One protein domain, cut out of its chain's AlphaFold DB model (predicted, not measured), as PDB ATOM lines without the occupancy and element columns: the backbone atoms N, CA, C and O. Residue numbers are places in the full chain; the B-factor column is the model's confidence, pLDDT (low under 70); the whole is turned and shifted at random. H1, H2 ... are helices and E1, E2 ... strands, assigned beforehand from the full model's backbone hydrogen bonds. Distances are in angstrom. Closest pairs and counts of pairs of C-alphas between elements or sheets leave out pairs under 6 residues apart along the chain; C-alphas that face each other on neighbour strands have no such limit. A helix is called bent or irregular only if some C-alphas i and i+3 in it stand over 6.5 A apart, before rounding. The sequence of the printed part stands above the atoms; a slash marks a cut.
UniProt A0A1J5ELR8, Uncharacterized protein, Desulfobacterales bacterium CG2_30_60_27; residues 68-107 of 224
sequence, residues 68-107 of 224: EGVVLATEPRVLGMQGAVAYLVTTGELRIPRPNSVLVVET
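AT A GLANCE: This is residues 68 to 107 of the 224 residues of an uncharacterized protein of Desulfobacterales bacterium CG2_30_60_27 (UniProt A0A1J5ELR8). From its first residue, the printed part runs as a lone stretch, residues 68 to 73, into a narrow ribbon of two antiparallel strands, E1 and E2, and beyond the other end of that ribbon lies a small, loosely wound helix, H1, with a long loop leading back from it to E2. The parts follow one another along a rod, with the two-stranded ribbon between the lead-in and the helix end. The printed part has 40 residues with two named strands and one named helix, in the order E1, H1, E2; the sheet's order is E1 - E2, antiparallel. The class is mixed, helices and strands, with under half of the residues, 18, in named elements. The whole is only just loose, close to extended, with a radius of gyration of the C-alphas of 13.1 A and spans of 44 by 16 by 11 A.

HOW THE PARTS SIT: Start at Glu 68 and go on to E1, residues 74 to 78, then look for its neighbour E2, residues 102 to 106. The two are antiparallel, with 145 degrees between their N-to-C directions. The closest C-alphas that face each other are those of Thr 74 and Glu 106, 4.3 A apart; at the other end those of Val 78 and Val 102 face each other at 4.6 A. Look at N 75 and O 105, 2.8 A apart, and at N 103 and O 77, also 2.8 A apart: both pairs are within hydrogen-bond range. From E1 a tight link of 4 residues leads to H1, residues 83 to 90, and a long link of 11 residues leads from there to E2. H1 is irregular, but only just: C-alphas 84 and 87 are 6.9 A apart. In H1, 2 of 4 O i to N i+4 pairs and 3 of 5 O i to N i+3 pairs are within hydrogen-bond range.

IN THESE COORDINATES: Find C-alpha 74 at (-11.508, 54.883, -3.755); from there E1, residues 74 to 78, runs 13.2 A to C-alpha 78. Next find C-alpha 83 at (-14.381, 38.986, 5.567), where H1 begins; its residues 83 to 90 cover 10.8 A. E2, residues 102 to 106, runs 12.9 A and ends at C-alpha 106, at (-9.459, 53.922, -0.140).

THE WHOLE: The two C-alphas farthest apart are those of Glu 68 and Thr 91, 44.6 A, while the first and last printed C-alphas, those of Glu 68 and Thr 107, are 20.3 A apart. The printed part has no cut, and its long link is H1 to E2. Look in the B-factor column for the model's confidence: the mean pLDDT of the printed part is 82.6, and residues 84 to 85, which belong to H1, and residue 97 are under 70.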
ATOM      1  N   GLU A  68      -5.358  71.032  -3.470       90.44
ATOM      2  CA  GLU A  68      -6.330  71.322  -4.520       90.44
ATOM      3  C   GLU A  68      -6.140  70.393  -5.729       90.44
ATOM      4  O   GLU A  68      -5.020  70.095  -6.135       90.44
ATOM      5  N   GLY A  69      -7.250  69.886  -6.273       90.75
ATOM      6  CA  GLY A  69      -7.244  68.960  -7.408       90.75
ATOM      7  C   GLY A  69      -6.819  67.522  -7.085       90.75
ATOM      8  O   GLY A  69      -6.933  66.659  -7.954       90.75
ATOM      9  N   VAL A  70      -6.379  67.223  -5.857       92.06
ATOM     10  CA  VAL A  70      -6.008  65.856  -5.472       92.06
ATOM     11  C   VAL A  70      -7.245  65.028  -5.142       92.06
ATOM     12  O   VAL A  70      -8.074  65.406  -4.313       92.06
ATOM     13  N   VAL A  71      -7.328  63.852  -5.762       90.44
ATOM     14  CA  VAL A  71      -8.351  62.837  -5.501       90.44
ATOM     15  C   VAL A  71      -7.645  61.534  -5.142       90.44
ATOM     16  O   VAL A  71      -6.737  61.104  -5.855       90.44
ATOM     17  N   LEU A  72      -8.043  60.922  -4.026       93.56
ATOM     18  CA  LEU A  72      -7.559  59.600  -3.624       93.56
ATOM     19  C   LEU A  72      -8.352  58.521  -4.359       93.56
ATOM     20  O   LEU A  72      -9.568  58.650  -4.537       93.56
ATOM     21  N   ALA A  73      -7.678  57.450  -4.774       95.81
ATOM     22  CA  ALA A  73      -8.361  56.327  -5.396       95.81
ATOM     23  C   ALA A  73      -9.235  55.610  -4.356       95.81
ATOM     24  O   ALA A  73      -8.754  55.137  -3.324       95.81
ATOM     25  N   THR A  74     -10.531  55.514  -4.643       96.56
ATOM     26  CA  THR A  74     -11.508  54.883  -3.755       96.56
ATOM     27  C   THR A  74     -12.304  53.813  -4.477       96.56
ATOM     28  O   THR A  74     -12.428  53.819  -5.701       96.56
ATOM     29  N   GLU A  75     -12.851  52.885  -3.705       95.00
ATOM     30  CA  GLU A  75     -13.690  51.799  -4.183       95.00
ATOM     31  C   GLU A  75     -14.887  51.585  -3.242       95.00
ATOM     32  O   GLU A  75     -14.785  51.799  -2.027       95.00
ATOM     33  N   PRO A  76     -16.048  51.172  -3.776       94.81
ATOM     34  CA  PRO A  76     -17.186  50.798  -2.956       94.81
ATOM     35  C   PRO A  76     -16.977  49.406  -2.344       94.81
ATOM     36  O   PRO A  76     -16.636  48.439  -3.027       94.81
ATOM     37  N   ARG A  77     -17.258  49.276  -1.051       91.12
ATOM     38  CA  ARG A  77     -17.234  48.018  -0.299       91.12
ATOM     39  C   ARG A  77     -18.543  47.850   0.464       91.12
ATOM     40  O   ARG A  77     -19.014  48.780   1.109       91.12
ATOM     41  N   VAL A  78     -19.139  46.661   0.421       88.31
ATOM     42  CA  VAL A  78     -20.334  46.351   1.225       88.31
ATOM     43  C   VAL A  78     -19.887  45.916   2.616       88.31
ATOM     44  O   VAL A  78     -19.143  44.942   2.743       88.31
ATOM     45  N   LEU A  79     -20.333  46.628   3.655       83.12
ATOM     46  CA  LEU A  79     -19.866  46.442   5.035       83.12
ATOM     47  C   LEU A  79     -20.057  45.001   5.543       83.12
ATOM     48  O   LEU A  79     -19.120  44.399   6.057       83.12
ATOM     49  N   GLY A  80     -21.242  44.421   5.352       79.12
ATOM     50  CA  GLY A  80     -21.565  43.061   5.797       79.12
ATOM     51  C   GLY A  80     -20.859  41.950   5.017       79.12
ATOM     52  O   GLY A  80     -20.858  40.810   5.463       79.12
ATOM     53  N   MET A  81     -20.240  42.271   3.875       81.69
ATOM     54  CA  MET A  81     -19.492  41.315   3.050       81.69
ATOM     55  C   MET A  81     -17.979  41.372   3.301       81.69
ATOM     56  O   MET A  81     -17.224  40.656   2.649       81.69
ATOM     57  N   GLN A  82     -17.508  42.225   4.217       82.25
ATOM     58  CA  GLN A  82     -16.086  42.286   4.548       82.25
ATOM     59  C   GLN A  82     -15.699  41.076   5.400       82.25
ATOM     60  O   GLN A  82     -16.231  40.905   6.496       82.25
ATOM     61  N   GLY A  83     -14.755  40.256   4.925       70.69
ATOM     62  CA  GLY A  83     -14.381  38.986   5.567       70.69
ATOM     63  C   GLY A  83     -14.001  39.116   7.047       70.69
ATOM     64  O   GLY A  83     -14.394  38.276   7.850       70.69
ATOM     65  N   ALA A  84     -13.346  40.219   7.425       67.94
ATOM     66  CA  ALA A  84     -12.965  40.514   8.811       67.94
ATOM     67  C   ALA A  84     -14.159  40.676   9.773       67.94
ATOM     68  O   ALA A  84     -14.001  40.554  10.983       67.94
ATOM     69  N   VAL A  85     -15.348  40.974   9.245       67.06
ATOM     70  CA  VAL A  85     -16.550  41.268  10.034       67.06
ATOM     71  C   VAL A  85     -17.668  40.268   9.754       67.06
ATOM     72  O   VAL A  85     -18.503  40.027  10.619       67.06
ATOM     73  N   ALA A  86     -17.662  39.635   8.578       71.06
ATOM     74  CA  ALA A  86     -18.662  38.659   8.167       71.06
ATOM     75  C   ALA A  86     -18.805  37.529   9.196       71.06
ATOM     76  O   ALA A  86     -19.926  37.224   9.588       71.06
ATOM     77  N   TYR A  87     -17.691  36.989   9.709       71.62
ATOM     78  CA  TYR A  87     -17.736  35.963  10.754       71.62
ATOM     79  C   TYR A  87     -18.427  36.471  12.031       71.62
ATOM     80  O   TYR A  87     -19.385  35.851  12.485       71.62
ATOM     81  N   LEU A  88     -18.035  37.646  12.538       71.69
ATOM     82  CA  LEU A  88     -18.636  38.255  13.735       71.69
ATOM     83  C   LEU A  88     -20.134  38.549  13.559       71.69
ATOM     84  O   LEU A  88     -20.913  38.444  14.505       71.69
ATOM     85  N   VAL A  89     -20.550  38.913  12.344       73.56
ATOM     86  CA  VAL A  89     -21.966  39.099  12.001       73.56
ATOM     87  C   VAL A  89     -22.694  37.761  12.005       73.56
ATOM     88  O   VAL A  89     -23.775  37.662  12.580       73.56
ATOM     89  N   THR A  90     -22.103  36.724  11.403       73.75
ATOM     90  CA  THR A  90     -22.713  35.389  11.337       73.75
ATOM     91  C   THR A  90     -22.811  34.707  12.698       73.75
ATOM     92  O   THR A  90     -23.810  34.039  12.951       73.75
ATOM     93  N   THR A  91     -21.840  34.902  13.598       78.06
ATOM     94  CA  THR A  91     -21.887  34.360  14.967       78.06
ATOM     95  C   THR A  91     -22.746  35.195  15.914       78.06
ATOM     96  O   THR A  91     -22.993  34.791  17.048       78.06
ATOM     97  N   GLY A  92     -23.236  36.355  15.463       71.56
ATOM     98  CA  GLY A  92     -24.030  37.276  16.275       71.56
ATOM     99  C   GLY A  92     -23.215  38.064  17.306       71.56
ATOM    100  O   GLY A  92     -23.803  38.827  18.075       71.56
ATOM    101  N   GLU A  93     -21.886  37.925  17.303       71.69
ATOM    102  CA  GLU A  93     -20.955  38.675  18.156       71.69
ATOM    103  C   GLU A  93     -20.922  40.166  17.805       71.69
ATOM    104  O   GLU A  93     -20.709  41.008  18.678       71.69
ATOM    105  N   LEU A  94     -21.194  40.513  16.542       71.75
ATOM    106  CA  LEU A  94     -21.330  41.894  16.098       71.75
ATOM    107  C   LEU A  94     -22.640  42.118  15.348       71.75
ATOM    108  O   LEU A  94     -22.853  41.638  14.236       71.75
ATOM    109  N   ARG A  95     -23.500  42.965  15.917       72.38
ATOM    110  CA  ARG A  95     -24.675  43.480  15.209       72.38
ATOM    111  C   ARG A  95     -24.278  44.682  14.367       72.38
ATOM    112  O   ARG A  95     -23.915  45.720  14.913       72.38
ATOM    113  N   ILE A  96     -24.416  44.569  13.050       72.75
ATOM    114  CA  ILE A  96     -24.307  45.710  12.138       72.75
ATOM    115  C   ILE A  96     -25.730  46.164  11.796       72.75
ATOM    116  O   ILE A  96     -26.468  45.392  11.191       72.75
ATOM    117  N   PRO A  97     -26.143  47.396  12.145       69.00
ATOM    118  CA  PRO A  97     -27.523  47.849  11.947       69.00
ATOM    119  C   PRO A  97     -27.875  48.016  10.462       69.00
ATOM    120  O   PRO A  97     -29.044  47.984  10.086       69.00
ATOM    121  N   ARG A  98     -26.862  48.188   9.602       77.69
ATOM    122  CA  ARG A  98     -27.000  48.313   8.146       77.69
ATOM    123  C   ARG A  98     -25.922  47.486   7.433       77.69
ATOM    124  O   ARG A  98     -24.950  48.048   6.933       77.69
ATOM    125  N   PRO A  99     -26.045  46.148   7.389       78.69
ATOM    126  CA  PRO A  99     -25.013  45.292   6.797       78.69
ATOM    127  C   PRO A  99     -24.859  45.539   5.288       78.69
ATOM    128  O   PRO A  99     -23.763  45.429   4.750       78.69
ATOM    129  N   ASN A 100     -25.930  45.976   4.621       86.19
ATOM    130  CA  ASN A 100     -25.930  46.298   3.192       86.19
ATOM    131  C   ASN A 100     -25.438  47.724   2.889       86.19
ATOM    132  O   ASN A 100     -25.560  48.189   1.758       86.19
ATOM    133  N   SER A 101     -24.917  48.452   3.883       86.44
ATOM    134  CA  SER A 101     -24.324  49.763   3.639       86.44
ATOM    135  C   SER A 101     -23.101  49.642   2.735       86.44
ATOM    136  O   SER A 101     -22.181  48.869   3.011       86.44
ATOM    137  N   VAL A 102     -23.092  50.452   1.678       89.94
ATOM    138  CA  VAL A 102     -21.927  50.652   0.817       89.94
ATOM    139  C   VAL A 102     -21.048  51.725   1.448       89.94
ATOM    140  O   VAL A 102     -21.477  52.861   1.643       89.94
ATOM    141  N   LEU A 103     -19.823  51.346   1.784       89.31
ATOM    142  CA  LEU A 103     -18.772  52.231   2.253       89.31
ATOM    143  C   LEU A 103     -17.857  52.559   1.081       89.31
ATOM    144  O   LEU A 103     -17.396  51.658   0.387       89.31
ATOM    145  N   VAL A 104     -17.583  53.841   0.873       93.12
ATOM    146  CA  VAL A 104     -16.535  54.275  -0.050       93.12
ATOM    147  C   VAL A 104     -15.243  54.337   0.750       93.12
ATOM    148  O   VAL A 104     -15.147  55.115   1.699       93.12
ATOM    149  N   VAL A 105     -14.288  53.478   0.409       92.75
ATOM    150  CA  VAL A 105     -13.006  53.351   1.112       92.75
ATOM    151  C   VAL A 105     -11.855  53.559   0.145       92.75
ATOM    152  O   VAL A 105     -12.030  53.441  -1.064       92.75
ATOM    153  N   GLU A 106     -10.677  53.879   0.667       95.50
ATOM    154  CA  GLU A 106      -9.459  53.922  -0.140       95.50
ATOM    155  C   GLU A 106      -9.122  52.533  -0.698       95.50
ATOM    156  O   GLU A 106      -9.340  51.516  -0.037       95.50
ATOM    157  N   THR A 107      -8.596  52.492  -1.924       95.88
ATOM    158  CA  THR A 107      -8.124  51.237  -2.535       95.88
ATOM    159  C   THR A 107      -6.968  50.627  -1.730       95.88
ATOM    160  O   THR A 107      -6.246  51.357  -1.048       95.88
TER     161      THR A 107